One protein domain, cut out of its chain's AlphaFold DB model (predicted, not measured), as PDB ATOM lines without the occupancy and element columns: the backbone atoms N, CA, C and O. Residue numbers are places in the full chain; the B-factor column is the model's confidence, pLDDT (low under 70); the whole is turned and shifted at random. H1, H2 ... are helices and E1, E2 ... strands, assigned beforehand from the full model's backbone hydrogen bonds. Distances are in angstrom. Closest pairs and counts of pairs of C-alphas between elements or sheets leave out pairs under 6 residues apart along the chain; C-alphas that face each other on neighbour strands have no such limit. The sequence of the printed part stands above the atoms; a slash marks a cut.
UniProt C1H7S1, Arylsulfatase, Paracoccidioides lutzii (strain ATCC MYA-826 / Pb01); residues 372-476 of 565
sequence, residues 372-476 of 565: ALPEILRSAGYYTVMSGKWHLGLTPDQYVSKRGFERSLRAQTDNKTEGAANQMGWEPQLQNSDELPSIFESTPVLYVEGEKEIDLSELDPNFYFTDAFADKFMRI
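Overview. This is residues 372 to 476 of the 565 residues of the protein "Arylsulfatase" of Paracoccidioides lutzii (strain ATCC MYA-826 / Pb01) (UniProt C1H7S1). A small, twisted sheet of four strands forms the core, with the helix H4 laid over one face along E1 and E2. H1 lies beyond one end of the strands, and at the other end a long link and the short H3 reach outward, with residues 431 to 438 sticking out. The printed part has 105 residues, with four named helices and four named strands in the order H1 E1 H2 E2 H3 E3 E4 H4. The sheet's order is E1 E2 E3 E4, mixed; the class is mixed, helices and strands, with under half of the residues in named elements. The whole is only just compact, close to loose, with a radius of gyration of the C-alphas of 15.1 A, and elongated, spanning 52 by 28 by 18 A.

Along the chain. In the sheet, E2, residues 407 to 413, is the longest strand at 19.6 A. E1 is residues 385 to 389, 12.8 A; E3 is residues 445 to 449, 13.5 A; E4 is residues 452 to 454, 6.3 A. H4, residues 465 to 474, measures 14.0 A and ends at C-alpha 474 (-6.141, 3.431, 39.651). H1, residues 373 to 379, measures 9.9 A and begins at C-alpha 373 (4.505, -0.838, 20.200). H2 is residues 400 to 403, 5.2 A, and H3 is residues 438 to 441, 5.0 A.

Arrangement. E1 and E2 are parallel, with N 409 and O 386 at 2.9 A. E2 and E3 are antiparallel, with N 446 and O 412 at 2.7 A. E3 and E4 form a hairpin, with N 454 and O 447 at 2.8 A. H4 is on the sheet at a height of 9.3 A, over E1 and E2, and makes two layers, a helix on one face of a sheet. It runs along the strands, at 5 degrees to E1 on the local plane; the closest C-alphas of H4 and E2 are those of Phe 469 and Leu 409, 6.7 A apart. E1, H2 and E2 make a strand-helix-strand unit, two parallel neighbour strands with a helix between, and its crossover is right-handed. H2 only grazes the sheet, with residues 400 to 401. H1 is not on the sheet; it is close to but not clearly touching H2, the closest C-alphas being those of Glu 375 and Arg 403, 6.0 A apart. H3 is not on the sheet and is apart from H4. In H1 and H4 every O i to N i+4 pair is within hydrogen-bond range; H2 and H3 are too short for such a pair, and their single O i to N i+3 pair is within range in H2 but not in H3.

Size, cuts and confidence. The C-alphas farthest apart are those of Ala 380 and Asn 432, 52.1 A. The printed part has no cut. The link from E2 to H3, 24 residues, is long. Mean pLDDT of the printed part is 72.1; residues 410 to 445 and residue 462 are under 70.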
ATOM      1  N   ALA A 372       3.883  -4.860  17.583       92.95
ATOM      2  CA  ALA A 372       3.099  -3.882  18.316       92.95
ATOM      3  C   ALA A 372       4.032  -3.074  19.230       92.95
ATOM      4  O   ALA A 372       4.877  -3.629  19.930       92.95
ATOM      5  N   LEU A 373       3.849  -1.757  19.274       91.97
ATOM      6  CA  LEU A 373       4.505  -0.838  20.200       91.97
ATOM      7  C   LEU A 373       4.575  -1.385  21.644       91.97
ATOM      8  O   LEU A 373       5.670  -1.400  22.203       91.97
ATOM      9  N   PRO A 374       3.480  -1.884  22.254       92.00
ATOM     10  CA  PRO A 374       3.533  -2.538  23.567       92.00
ATOM     11  C   PRO A 374       4.487  -3.746  23.658       92.00
ATOM     12  O   PRO A 374       5.116  -3.922  24.696       92.00
ATOM     13  N   GLU A 375       4.664  -4.556  22.608       91.89
ATOM     14  CA  GLU A 375       5.620  -5.681  22.603       91.89
ATOM     15  C   GLU A 375       7.067  -5.179  22.654       91.89
ATOM     16  O   GLU A 375       7.898  -5.710  23.396       91.89
ATOM     17  N   ILE A 376       7.352  -4.115  21.898       90.35
ATOM     18  CA  ILE A 376       8.662  -3.458  21.869       90.35
ATOM     19  C   ILE A 376       8.957  -2.821  23.231       90.35
ATOM     20  O   ILE A 376      10.031  -3.028  23.794       90.35
ATOM     21  N   LEU A 377       7.991  -2.084  23.786       88.02
ATOM     22  CA  LEU A 377       8.104  -1.447  25.098       88.02
ATOM     23  C   LEU A 377       8.333  -2.484  26.199       88.02
ATOM     24  O   LEU A 377       9.267  -2.345  26.988       88.02
ATOM     25  N   ARG A 378       7.545  -3.561  26.214       85.96
ATOM     26  CA  ARG A 378       7.704  -4.649  27.182       85.96
ATOM     27  C   ARG A 378       9.082  -5.302  27.082       85.96
ATOM     28  O   ARG A 378       9.731  -5.513  28.101       85.96
ATOM     29  N   SER A 379       9.562  -5.568  25.866       84.94
ATOM     30  CA  SER A 379      10.903  -6.132  25.638       84.94
ATOM     31  C   SER A 379      12.025  -5.196  26.107       84.94
ATOM     32  O   SER A 379      13.086  -5.658  26.511       84.94
ATOM     33  N   ALA A 380      11.783  -3.883  26.098       85.11
ATOM     34  CA  ALA A 380      12.689  -2.870  26.632       85.11
ATOM     35  C   ALA A 380      12.548  -2.645  28.155       85.11
ATOM     36  O   ALA A 380      13.184  -1.740  28.696       85.11
ATOM     37  N   GLY A 381      11.735  -3.451  28.848       80.90
ATOM     38  CA  GLY A 381      11.545  -3.393  30.300       80.90
ATOM     39  C   GLY A 381      10.490  -2.392  30.777       80.90
ATOM     40  O   GLY A 381      10.407  -2.132  31.975       80.90
ATOM     41  N   TYR A 382       9.684  -1.819  29.879       82.66
ATOM     42  CA  TYR A 382       8.567  -0.962  30.282       82.66
ATOM     43  C   TYR A 382       7.383  -1.797  30.765       82.66
ATOM     44  O   TYR A 382       7.036  -2.818  30.172       82.66
ATOM     45  N   TYR A 383       6.712  -1.297  31.799       83.47
ATOM     46  CA  TYR A 383       5.448  -1.847  32.265       83.47
ATOM     47  C   TYR A 383       4.291  -1.317  31.409       83.47
ATOM     48  O   TYR A 383       4.059  -0.108  31.337       83.47
ATOM     49  N   THR A 384       3.575  -2.215  30.736       88.75
ATOM     50  CA  THR A 384       2.553  -1.879  29.737       88.75
ATOM     51  C   THR A 384       1.154  -2.226  30.242       88.75
ATOM     52  O   THR A 384       0.862  -3.366  30.608       88.75
ATOM     53  N   VAL A 385       0.255  -1.240  30.226       88.12
ATOM     54  CA  VAL A 385      -1.125  -1.396  30.704       88.12
ATOM     55  C   VAL A 385      -2.110  -0.840  29.681       88.12
ATOM     56  O   VAL A 385      -1.883   0.232  29.124       88.12
ATOM     57  N   MET A 386      -3.223  -1.543  29.461       87.66
ATOM     58  CA  MET A 386      -4.346  -1.069  28.649       87.66
ATOM     59  C   MET A 386      -5.659  -1.088  29.438       87.66
ATOM     60  O   MET A 386      -6.009  -2.095  30.052       87.66
ATOM     61  N   SER A 387      -6.420   0.004  29.344       83.58
ATOM     62  CA  SER A 387      -7.824   0.078  29.756       83.58
ATOM     63  C   SER A 387      -8.662   0.639  28.608       83.58
ATOM     64  O   SER A 387      -8.271   1.637  27.998       83.58
ATOM     65  N   GLY A 388      -9.784  -0.004  28.272       82.48
ATOM     66  CA  GLY A 388     -10.708   0.494  27.246       82.48
ATOM     67  C   GLY A 388     -11.088  -0.522  26.167       82.48
ATOM     68  O   GLY A 388     -11.067  -1.731  26.375       82.48
ATOM     69  N   LYS A 389     -11.461  -0.014  24.986       82.01
ATOM     70  CA  LYS A 389     -11.864  -0.830  23.827       82.01
ATOM     71  C   LYS A 389     -10.640  -1.364  23.082       82.01
ATOM     72  O   LYS A 389      -9.752  -0.576  22.752       82.01
ATOM     73  N   TRP A 390     -10.607  -2.663  22.780       84.49
ATOM     74  CA  TRP A 390      -9.528  -3.264  21.981       84.49
ATOM     75  C   TRP A 390      -9.769  -3.101  20.483       84.49
ATOM     76  O   TRP A 390      -9.050  -2.348  19.831       84.49
ATOM     77  N   HIS A 391     -10.833  -3.728  19.979       84.17
ATOM     78  CA  HIS A 391     -11.277  -3.646  18.588       84.17
ATOM     79  C   HIS A 391     -10.197  -4.042  17.558       84.17
ATOM     80  O   HIS A 391     -10.021  -3.372  16.543       84.17
ATOM     81  N   LEU A 392      -9.387  -5.058  17.869       87.88
ATOM     82  CA  LEU A 392      -8.282  -5.531  17.029       87.88
ATOM     83  C   LEU A 392      -8.159  -7.065  17.058       87.88
ATOM     84  O   LEU A 392      -7.052  -7.592  16.925       87.88
ATOM     85  N   GLY A 393      -9.281  -7.769  17.234       83.57
ATOM     86  CA  GLY A 393      -9.348  -9.233  17.249       83.57
ATOM     87  C   GLY A 393     -10.088  -9.808  18.456       83.57
ATOM     88  O   GLY A 393      -9.983  -9.284  19.570       83.57
ATOM     89  N   LEU A 394     -10.851 -10.876  18.214       74.61
ATOM     90  CA  LEU A 394     -11.838 -11.454  19.140       74.61
ATOM     91  C   LEU A 394     -11.366 -12.720  19.840       74.61
ATOM     92  O   LEU A 394     -11.758 -12.968  20.975       74.61
ATOM     93  N   THR A 395     -10.563 -13.537  19.168       81.39
ATOM     94  CA  THR A 395     -10.219 -14.868  19.665       81.39
ATOM     95  C   THR A 395      -9.152 -14.797  20.767       81.39
ATOM     96  O   THR A 395      -8.369 -13.845  20.790       81.39
ATOM     97  N   PRO A 396      -9.074 -15.788  21.679       82.10
ATOM     98  CA  PRO A 396      -8.067 -15.839  22.750       82.10
ATOM     99  C   PRO A 396      -6.608 -15.644  22.309       82.10
ATOM    100  O   PRO A 396      -5.798 -15.072  23.040       82.10
ATOM    101  N   ASP A 397      -6.259 -16.067  21.094       85.42
ATOM    102  CA  ASP A 397      -4.942 -15.851  20.483       85.42
ATOM    103  C   ASP A 397      -4.698 -14.399  20.022       85.42
ATOM    104  O   ASP A 397      -3.551 -13.993  19.843       85.42
ATOM    105  N   GLN A 398      -5.754 -13.594  19.895       85.42
ATOM    106  CA  GLN A 398      -5.737 -12.190  19.459       85.42
ATOM    107  C   GLN A 398      -6.003 -11.205  20.606       85.42
ATOM    108  O   GLN A 398      -6.203 -10.004  20.388       85.42
ATOM    109  N   TYR A 399      -6.015 -11.700  21.844       84.49
ATOM    110  CA  TYR A 399      -6.226 -10.873  23.020       84.49
ATOM    111  C   TYR A 399      -5.119  -9.830  23.205       84.49
ATOM    112  O   TYR A 399      -3.964 -10.007  22.816       84.49
ATOM    113  N   VAL A 400      -5.480  -8.747  23.895       86.02
ATOM    114  CA  VAL A 400      -4.585  -7.637  24.264       86.02
ATOM    115  C   VAL A 400      -3.322  -8.141  24.980       86.02
ATOM    116  O   VAL A 400      -2.222  -7.666  24.699       86.02
ATOM    117  N   SER A 401      -3.465  -9.145  25.855       85.95
ATOM    118  CA  SER A 401      -2.362  -9.783  26.591       85.95
ATOM    119  C   SER A 401      -1.319 -10.435  25.676       85.95
ATOM    120  O   SER A 401      -0.134 -10.484  26.014       85.95
ATOM    121  N   LYS A 402      -1.729 -10.895  24.486       88.97
ATOM    122  CA  LYS A 402      -0.834 -11.481  23.479       88.97
ATOM    123  C   LYS A 402      -0.061 -10.424  22.697       88.97
ATOM    124  O   LYS A 402       0.938 -10.759  22.073       88.97
ATOM    125  N   ARG A 403      -0.478  -9.154  22.761       90.94
ATOM    126  CA  ARG A 403       0.133  -8.028  22.042       90.94
ATOM    127  C   ARG A 403       0.949  -7.119  22.953       90.94
ATOM    128  O   ARG A 403       0.957  -5.909  22.782       90.94
ATOM    129  N   GLY A 404       1.630  -7.696  23.942       88.50
ATOM    130  CA  GLY A 404       2.646  -6.997  24.734       88.50
ATOM    131  C   GLY A 404       2.142  -6.188  25.928       88.50
ATOM    132  O   GLY A 404       2.969  -5.591  26.608       88.50
ATOM    133  N   PHE A 405       0.839  -6.172  26.223       90.46
ATOM    134  CA  PHE A 405       0.311  -5.573  27.453       90.46
ATOM    135  C   PHE A 405       0.381  -6.557  28.624       90.46
ATOM    136  O   PHE A 405      -0.162  -7.655  28.547       90.46
ATOM    137  N   GLU A 406       1.028  -6.157  29.717       85.34
ATOM    138  CA  GLU A 406       1.171  -6.984  30.921       85.34
ATOM    139  C   GLU A 406      -0.095  -6.980  31.789       85.34
ATOM    140  O   GLU A 406      -0.469  -7.999  32.369       85.34
ATOM    141  N   ARG A 407      -0.801  -5.844  31.835       82.40
ATOM    142  CA  ARG A 407      -2.143  -5.742  32.418       82.40
ATOM    143  C   ARG A 407      -3.121  -5.200  31.390       82.40
ATOM    144  O   ARG A 407      -2.868  -4.184  30.746       82.40
ATOM    145  N   SER A 408      -4.272  -5.846  31.271       78.95
ATOM    146  CA  SER A 408      -5.326  -5.403  30.366       78.95
ATOM    147  C   SER A 408      -6.699  -5.554  30.994       78.95
ATOM    148  O   SER A 408      -7.068  -6.639  31.441       78.95
ATOM    149  N   LEU A 409      -7.463  -4.469  30.961       71.42
ATOM    150  CA  LEU A 409      -8.887  -4.438  31.259       71.42
ATOM    151  C   LEU A 409      -9.587  -3.975  29.985       71.42
ATOM    152  O   LEU A 409      -9.499  -2.799  29.622       71.42
ATOM    153  N   ARG A 410     -10.250  -4.891  29.270       68.79
ATOM    154  CA  ARG A 410     -10.882  -4.562  27.985       68.79
ATOM    155  C   ARG A 410     -12.387  -4.812  27.956       68.79
ATOM    156  O   ARG A 410     -12.873  -5.791  28.514       68.79
ATOM    157  N   ALA A 411     -13.088  -3.929  27.251       59.19
ATOM    158  CA  ALA A 411     -14.406  -4.202  26.690       59.19
ATOM    159  C   ALA A 411     -14.251  -4.543  25.212       59.19
ATOM    160  O   ALA A 411     -13.523  -3.866  24.475       59.19
ATOM    161  N   GLN A 412     -14.959  -5.573  24.794       57.18
ATOM    162  CA  GLN A 412     -15.127  -5.990  23.418       57.18
ATOM    163  C   GLN A 412     -16.609  -6.273  23.183       57.18
ATOM    164  O   GLN A 412     -17.377  -6.347  24.131       57.18
ATOM    165  N   THR A 413     -17.011  -6.384  21.929       47.96
ATOM    166  CA  THR A 413     -18.358  -6.793  21.545       47.96
ATOM    167  C   THR A 413     -18.224  -8.126  20.825       47.96
ATOM    168  O   THR A 413     -17.391  -8.203  19.919       47.96
ATOM    169  N   ASP A 414     -18.955  -9.170  21.199       41.25
ATOM    170  CA  ASP A 414     -18.955 -10.401  20.422       41.25
ATOM    171  C   ASP A 414     -19.747 -10.221  19.113       41.25
ATOM    172  O   ASP A 414     -20.788  -9.581  19.017       41.25
ATOM    173  N   ASN A 415     -19.199 -10.769  18.036       40.16
ATOM    174  CA  ASN A 415     -19.955 -11.219  16.871       40.16
ATOM    175  C   ASN A 415     -20.645 -10.248  15.898       40.16
ATOM    176  O   ASN A 415     -21.387 -10.785  15.083       40.16
ATOM    177  N   LYS A 416     -20.369  -8.932  15.837       42.58
ATOM    178  CA  LYS A 416     -20.565  -8.084  14.610       42.58
ATOM    179  C   LYS A 416     -20.397  -6.572  14.807       42.58
ATOM    180  O   LYS A 416     -20.568  -5.829  13.844       42.58
ATOM    181  N   THR A 417     -19.975  -6.084  15.969       42.08
ATOM    182  CA  THR A 417     -19.672  -4.646  16.151       42.08
ATOM    183  C   THR A 417     -18.715  -4.410  17.327       42.08
ATOM    184  O   THR A 417     -19.068  -3.796  18.327       42.08
ATOM    185  N   GLU A 418     -17.454  -4.821  17.210       48.50
ATOM    186  CA  GLU A 418     -16.370  -4.664  18.198       48.50
ATOM    187  C   GLU A 418     -16.191  -3.220  18.748       48.50
ATOM    188  O   GLU A 418     -15.481  -3.001  19.734       48.50
ATOM    189  N   GLY A 419     -16.812  -2.205  18.131       50.98
ATOM    190  CA  GLY A 419     -16.739  -0.800  18.545       50.98
ATOM    191  C   GLY A 419     -17.951  -0.235  19.293       50.98
ATOM    192  O   GLY A 419     -17.788   0.750  20.031       50.98
ATOM    193  N   ALA A 420     -19.139  -0.808  19.110       55.18
ATOM    194  CA  ALA A 420     -20.399  -0.280  19.623       55.18
ATOM    195  C   ALA A 420     -21.043  -1.342  20.510       55.18
ATOM    196  O   ALA A 420     -21.376  -2.407  20.031       55.18
ATOM    197  N   ALA A 421     -21.163  -1.055  21.799       61.40
ATOM    198  CA  ALA A 421     -21.807  -1.921  22.772       61.40
ATOM    199  C   ALA A 421     -22.365  -1.046  23.887       61.40
ATOM    200  O   ALA A 421     -21.818   0.033  24.168       61.40
ATOM    201  N   ASN A 422     -23.428  -1.517  24.535       61.34
ATOM    202  CA  ASN A 422     -23.871  -0.923  25.781       61.34
ATOM    203  C   ASN A 422     -22.801  -1.145  26.861       61.34
ATOM    204  O   ASN A 422     -22.279  -2.240  27.039       61.34
ATOM    205  N   GLN A 423     -22.433  -0.071  27.556       66.57
ATOM    206  CA  GLN A 423     -21.390  -0.079  28.586       66.57
ATOM    207  C   GLN A 423     -21.955  -0.103  30.013       66.57
ATOM    208  O   GLN A 423     -21.206   0.040  30.982       66.57
ATOM    209  N   MET A 424     -23.275  -0.245  30.133       60.23
ATOM    210  CA  MET A 424     -23.988  -0.405  31.395       60.23
ATOM    211  C   MET A 424     -24.242  -1.892  31.652       60.23
ATOM    212  O   MET A 424     -24.591  -2.616  30.729       60.23
ATOM    213  N   GLY A 425     -24.130  -2.334  32.905       56.86
ATOM    214  CA  GLY A 425     -24.528  -3.688  33.318       56.86
ATOM    215  C   GLY A 425     -26.040  -3.854  33.521       56.86
ATOM    216  O   GLY A 425     -26.496  -4.927  33.898       56.86
ATOM    217  N   TRP A 426     -26.826  -2.791  33.311       51.48
ATOM    218  CA  TRP A 426     -28.274  -2.779  33.529       51.48
ATOM    219  C   TRP A 426     -29.032  -2.445  32.249       51.48
ATOM    220  O   TRP A 426     -28.996  -1.308  31.772       51.48
ATOM    221  N   GLU A 427     -29.752  -3.442  31.737       57.46
ATOM    222  CA  GLU A 427     -30.528  -3.385  30.495       57.46
ATOM    223  C   GLU A 427     -32.005  -3.706  30.775       57.46
ATOM    224  O   GLU A 427     -32.499  -4.780  30.430       57.46
ATOM    225  N   PRO A 428     -32.753  -2.807  31.441       49.37
ATOM    226  CA  PRO A 428     -34.150  -3.062  31.795       49.37
ATOM    227  C   PRO A 428     -35.036  -3.264  30.562       49.37
ATOM    228  O   PRO A 428     -36.044  -3.959  30.649       49.37
ATOM    229  N   GLN A 429     -34.665  -2.687  29.411       49.78
ATOM    230  CA  GLN A 429     -35.387  -2.881  28.153       49.78
ATOM    231  C   GLN A 429     -35.314  -4.331  27.655       49.78
ATOM    232  O   GLN A 429     -36.214  -4.743  26.936       49.78
ATOM    233  N   LEU A 430     -34.293  -5.095  28.067       54.44
ATOM    234  CA  LEU A 430     -34.087  -6.487  27.666       54.44
ATOM    235  C   LEU A 430     -34.690  -7.503  28.641       54.44
ATOM    236  O   LEU A 430     -34.816  -8.672  28.299       54.44
ATOM    237  N   GLN A 431     -35.095  -7.083  29.846       51.61
ATOM    238  CA  GLN A 431     -35.646  -8.001  30.857       51.61
ATOM    239  C   GLN A 431     -36.990  -8.626  30.446       51.61
ATOM    240  O   GLN A 431     -37.343  -9.674  30.975       51.61
ATOM    241  N   ASN A 432     -37.723  -7.991  29.522       50.02
ATOM    242  CA  ASN A 432     -39.058  -8.421  29.085       50.02
ATOM    243  C   ASN A 432     -39.217  -8.512  27.554       50.02
ATOM    244  O   ASN A 432     -40.342  -8.690  27.088       50.02
ATOM    245  N   SER A 433     -38.160  -8.326  26.756       49.00
ATOM    246  CA  SER A 433     -38.275  -8.346  25.293       49.00
ATOM    247  C   SER A 433     -37.777  -9.673  24.723       49.00
ATOM    248  O   SER A 433     -36.570  -9.887  24.636       49.00
ATOM    249  N   ASP A 434     -38.701 -10.512  24.258       53.55
ATOM    250  CA  ASP A 434     -38.388 -11.646  23.372       53.55
ATOM    251  C   ASP A 434     -37.863 -11.179  21.990       53.55
ATOM    252  O   ASP A 434     -37.371 -11.982  21.204       53.55
ATOM    253  N   GLU A 435     -37.932  -9.874  21.698       51.16
ATOM    254  CA  GLU A 435     -37.433  -9.235  20.476       51.16
ATOM    255  C   GLU A 435     -36.435  -8.124  20.841       51.16
ATOM    256  O   GLU A 435     -36.812  -6.989  21.146       51.16
ATOM    257  N   LEU A 436     -35.140  -8.434  20.822       52.22
ATOM    258  CA  LEU A 436     -34.109  -7.402  20.827       52.22
ATOM    259  C   LEU A 436     -34.184  -6.634  19.489       52.22
ATOM    260  O   LEU A 436     -34.267  -7.244  18.423       52.22
ATOM    261  N   PRO A 437     -34.094  -5.294  19.472       52.10
ATOM    262  CA  PRO A 437     -33.881  -4.580  18.219       52.10
ATOM    263  C   PRO A 437     -32.584  -5.078  17.560       52.10
ATOM    264  O   PRO A 437     -31.563  -5.187  18.235       52.10
ATOM    265  N   SER A 438     -32.591  -5.330  16.247       54.75
ATOM    266  CA  SER A 438     -31.488  -5.994  15.513       54.75
ATOM    267  C   SER A 438     -30.093  -5.373  15.702       54.75
ATOM    268  O   SER A 438     -29.070  -6.045  15.551       54.75
ATOM    269  N   ILE A 439     -30.024  -4.084  16.053       51.33
ATOM    270  CA  ILE A 439     -28.768  -3.400  16.378       51.33
ATOM    271  C   ILE A 439     -28.180  -3.846  17.729       51.33
ATOM    272  O   ILE A 439     -26.966  -3.895  17.871       51.33
ATOM    273  N   PHE A 440     -29.013  -4.212  18.705       51.45
ATOM    274  CA  PHE A 440     -28.576  -4.723  20.008       51.45
ATOM    275  C   PHE A 440     -28.228  -6.217  19.947       51.45
ATOM    276  O   PHE A 440     -27.216  -6.618  20.511       51.45
ATOM    277  N   GLU A 441     -28.951  -7.016  19.152       52.54
ATOM    278  CA  GLU A 441     -28.564  -8.413  18.840       52.54
ATOM    279  C   GLU A 441     -27.202  -8.523  18.157       52.54
ATOM    280  O   GLU A 441     -26.505  -9.525  18.296       52.54
ATOM    281  N   SER A 442     -26.820  -7.504  17.386       48.83
ATOM    282  CA  SER A 442     -25.545  -7.470  16.668       48.83
ATOM    283  C   SER A 442     -24.407  -6.810  17.451       48.83
ATOM    284  O   SER A 442     -23.294  -6.760  16.920       48.83
ATOM    285  N   THR A 443     -24.671  -6.329  18.678       55.96
ATOM    286  CA  THR A 443     -23.720  -5.613  19.551       55.96
ATOM    287  C   THR A 443     -23.574  -6.176  20.997       55.96
ATOM    288  O   THR A 443     -23.430  -5.383  21.936       55.96
ATOM    289  N   PRO A 444     -23.581  -7.504  21.246       61.96
ATOM    290  CA  PRO A 444     -23.419  -8.044  22.606       61.96
ATOM    291  C   PRO A 444     -22.027  -7.743  23.192       61.96
ATOM    292  O   PRO A 444     -21.039  -7.749  22.471       61.96
ATOM    293  N   VAL A 445     -21.923  -7.412  24.486       67.25
ATOM    294  CA  VAL A 445     -20.662  -6.971  25.111       67.25
ATOM    295  C   VAL A 445     -19.936  -8.116  25.823       67.25
ATOM    296  O   VAL A 445     -20.490  -8.788  26.684       67.25
ATOM    297  N   LEU A 446     -18.650  -8.277  25.525       72.20
ATOM    298  CA  LEU A 446     -17.709  -9.180  26.177       72.20
ATOM    299  C   LEU A 446     -16.666  -8.377  26.965       72.20
ATOM    300  O   LEU A 446     -15.876  -7.618  26.395       72.20
ATOM    301  N   TYR A 447     -16.587  -8.580  28.278       78.14
ATOM    302  CA  TYR A 447     -15.509  -8.022  29.095       78.14
ATOM    303  C   TYR A 447     -14.428  -9.070  29.339       78.14
ATOM    304  O   TYR A 447     -14.722 -10.210  29.680       78.14
ATOM    305  N   VAL A 448     -13.159  -8.680  29.205       78.24
ATOM    306  CA  VAL A 448     -12.023  -9.575  29.468       78.24
ATOM    307  C   VAL A 448     -10.990  -8.860  30.333       78.24
ATOM    308  O   VAL A 448     -10.555  -7.744  30.032       78.24
ATOM    309  N   GLU A 449     -10.570  -9.520  31.405       81.11
ATOM    310  CA  GLU A 449      -9.473  -9.090  32.268       81.11
ATOM    311  C   GLU A 449      -8.288 -10.045  32.097       81.11
ATOM    312  O   GLU A 449      -8.360 -11.230  32.419       81.11
ATOM    313  N   GLY A 450      -7.180  -9.530  31.560       81.20
ATOM    314  CA  GLY A 450      -6.060 -10.363  31.119       81.20
ATOM    315  C   GLY A 450      -6.511 -11.378  30.065       81.20
ATOM    316  O   GLY A 450      -6.783 -11.006  28.924       81.20
ATOM    317  N   GLU A 451      -6.591 -12.647  30.466       82.82
ATOM    318  CA  GLU A 451      -7.079 -13.765  29.645       82.82
ATOM    319  C   GLU A 451      -8.422 -14.335  30.133       82.82
ATOM    320  O   GLU A 451      -8.968 -15.227  29.493       82.82
ATOM    321  N   LYS A 452      -8.963 -13.833  31.253       83.04
ATOM    322  CA  LYS A 452     -10.233 -14.298  31.817       83.04
ATOM    323  C   LYS A 452     -11.388 -13.471  31.251       83.04
ATOM    324  O   LYS A 452     -11.435 -12.256  31.449       83.04
ATOM    325  N   GLU A 453     -12.334 -14.135  30.599       81.73
ATOM    326  CA  GLU A 453     -13.629 -13.543  30.254       81.73
ATOM    327  C   GLU A 453     -14.473 -13.351  31.527       81.73
ATOM    328  O   GLU A 453     -14.482 -14.203  32.420       81.73
ATOM    329  N   ILE A 454     -15.122 -12.194  31.646       79.22
ATOM    330  CA  ILE A 454     -15.991 -11.840  32.770       79.22
ATOM    331  C   ILE A 454     -17.427 -12.112  32.338       79.22
ATOM    332  O   ILE A 454     -17.893 -11.538  31.353       79.22
ATOM    333  N   ASP A 455     -18.118 -12.960  33.092       76.99
ATOM    334  CA  ASP A 455     -19.531 -13.240  32.870       76.99
ATOM    335  C   ASP A 455     -20.370 -11.994  33.206       76.99
ATOM    336  O   ASP A 455     -20.190 -11.366  34.252       76.99
ATOM    337  N   LEU A 456     -21.294 -11.625  32.315       73.00
ATOM    338  CA  LEU A 456     -22.188 -10.481  32.510       73.00
ATOM    339  C   LEU A 456     -23.090 -10.651  33.739       73.00
ATOM    340  O   LEU A 456     -23.450  -9.659  34.368       73.00
ATOM    341  N   SER A 457     -23.417 -11.890  34.114       70.95
ATOM    342  CA  SER A 457     -24.204 -12.198  35.313       70.95
ATOM    343  C   SER A 457     -23.448 -11.948  36.626       70.95
ATOM    344  O   SER A 457     -24.079 -11.773  37.668       70.95
ATOM    345  N   GLU A 458     -22.111 -11.875  36.585       75.40
ATOM    346  CA  GLU A 458     -21.267 -11.522  37.736       75.40
ATOM    347  C   GLU A 458     -21.155  -9.996  37.943       75.40
ATOM    348  O   GLU A 458     -20.595  -9.550  38.949       75.40
ATOM    349  N   LEU A 459     -21.656  -9.176  37.009       76.45
ATOM    350  CA  LEU A 459     -21.551  -7.718  37.086       76.45
ATOM    351  C   LEU A 459     -22.578  -7.113  38.055       76.45
ATOM    352  O   LEU A 459     -23.732  -7.531  38.134       76.45
ATOM    353  N   ASP A 460     -22.163  -6.066  38.773       74.72
ATOM    354  CA  ASP A 460     -23.061  -5.288  39.632       74.72
ATOM    355  C   ASP A 460     -24.195  -4.649  38.794       74.72
ATOM    356  O   ASP A 460     -23.926  -4.113  37.717       74.72
ATOM    357  N   PRO A 461     -25.453  -4.603  39.270       70.59
ATOM    358  CA  PRO A 461     -26.539  -3.901  38.574       70.59
ATOM    359  C   PRO A 461     -26.309  -2.392  38.352       70.59
ATOM    360  O   PRO A 461     -27.011  -1.763  37.568       70.59
ATOM    361  N   ASN A 462     -25.370  -1.763  39.054       69.23
ATOM    362  CA  ASN A 462     -24.924  -0.385  38.829       69.23
ATOM    363  C   ASN A 462     -23.615  -0.311  38.039       69.23
ATOM    364  O   ASN A 462     -23.024   0.765  37.954       69.23
ATOM    365  N   PHE A 463     -23.140  -1.429  37.487       75.18
ATOM    366  CA  PHE A 463     -21.913  -1.477  36.714       75.18
ATOM    367  C   PHE A 463     -21.974  -0.468  35.567       75.18
ATOM    368  O   PHE A 463     -22.857  -0.510  34.706       75.18
ATOM    369  N   TYR A 464     -20.987   0.421  35.554       74.88
ATOM    370  CA  TYR A 464     -20.668   1.270  34.424       74.88
ATOM    371  C   TYR A 464     -19.206   1.037  34.069       74.88
ATOM    372  O   TYR A 464     -18.328   1.170  34.925       74.88
ATOM    373  N   PHE A 465     -18.949   0.682  32.810       73.69
ATOM    374  CA  PHE A 465     -17.617   0.322  32.332       73.69
ATOM    375  C   PHE A 465     -16.547   1.342  32.729       73.69
ATOM    376  O   PHE A 465     -15.504   0.960  33.253       73.69
ATOM    377  N   THR A 466     -16.813   2.634  32.502       75.33
ATOM    378  CA  THR A 466     -15.850   3.708  32.771       75.33
ATOM    379  C   THR A 466     -15.452   3.737  34.241       75.33
ATOM    380  O   THR A 466     -14.259   3.771  34.524       75.33
ATOM    381  N   ASP A 467     -16.416   3.658  35.162       75.31
ATOM    382  CA  ASP A 467     -16.153   3.728  36.603       75.31
ATOM    383  C   ASP A 467     -15.408   2.475  37.072       75.31
ATOM    384  O   ASP A 467     -14.325   2.561  37.649       75.31
ATOM    385  N   ALA A 468     -15.931   1.292  36.734       77.66
ATOM    386  CA  ALA A 468     -15.358   0.024  37.171       77.66
ATOM    387  C   ALA A 468     -13.921  -0.177  36.659       77.66
ATOM    388  O   ALA A 468     -13.057  -0.687  37.379       77.66
ATOM    389  N   PHE A 469     -13.641   0.221  35.415       78.18
ATOM    390  CA  PHE A 469     -12.328   0.032  34.805       78.18
ATOM    391  C   PHE A 469     -11.356   1.140  35.209       78.18
ATOM    392  O   PHE A 469     -10.173   0.847  35.387       78.18
ATOM    393  N   ALA A 470     -11.825   2.378  35.408       78.75
ATOM    394  CA  ALA A 470     -11.007   3.444  35.980       78.75
ATOM    395  C   ALA A 470     -10.578   3.096  37.411       78.75
ATOM    396  O   ALA A 470      -9.389   3.165  37.715       78.75
ATOM    397  N   ASP A 471     -11.496   2.623  38.258       79.40
ATOM    398  CA  ASP A 471     -11.194   2.226  39.637       79.40
ATOM    399  C   ASP A 471     -10.170   1.090  39.702       79.40
ATOM    400  O   ASP A 471      -9.239   1.125  40.511       79.40
ATOM    401  N   LYS A 472     -10.305   0.080  38.834       81.40
ATOM    402  CA  LYS A 472      -9.308  -0.991  38.726       81.40
ATOM    403  C   LYS A 472      -7.963  -0.461  38.227       81.40
ATOM    404  O   LYS A 472      -6.930  -0.846  38.771       81.40
ATOM    405  N   PHE A 473      -7.959   0.432  37.237       80.38
ATOM    406  CA  PHE A 473      -6.734   1.021  36.691       80.38
ATOM    407  C   PHE A 473      -5.989   1.865  37.735       80.38
ATOM    408  O   PHE A 473      -4.773   1.747  37.859       80.38
ATOM    409  N   MET A 474      -6.710   2.631  38.558       78.68
ATOM    410  CA  MET A 474      -6.141   3.431  39.651       78.68
ATOM    411  C   MET A 474      -5.477   2.589  40.751       78.68
ATOM    412  O   MET A 474      -4.618   3.091  41.472       78.68
ATOM    413  N   ARG A 475      -5.841   1.307  40.891       81.55
ATOM    414  CA  ARG A 475      -5.207   0.380  41.846       81.55
ATOM    415  C   ARG A 475      -3.911  -0.236  41.325       81.55
ATOM    416  O   ARG A 475      -3.206  -0.892  42.094       81.55
ATOM    417  N   ILE A 476      -3.593  -0.063  40.043       79.23
ATOM    418  CA  ILE A 476      -2.363  -0.594  39.464       79.23
ATOM    419  C   ILE A 476      -1.191   0.247  39.973       79.23
ATOM    420  O   ILE A 476      -1.006   1.398  39.585       79.23
TER     421      ILE A 476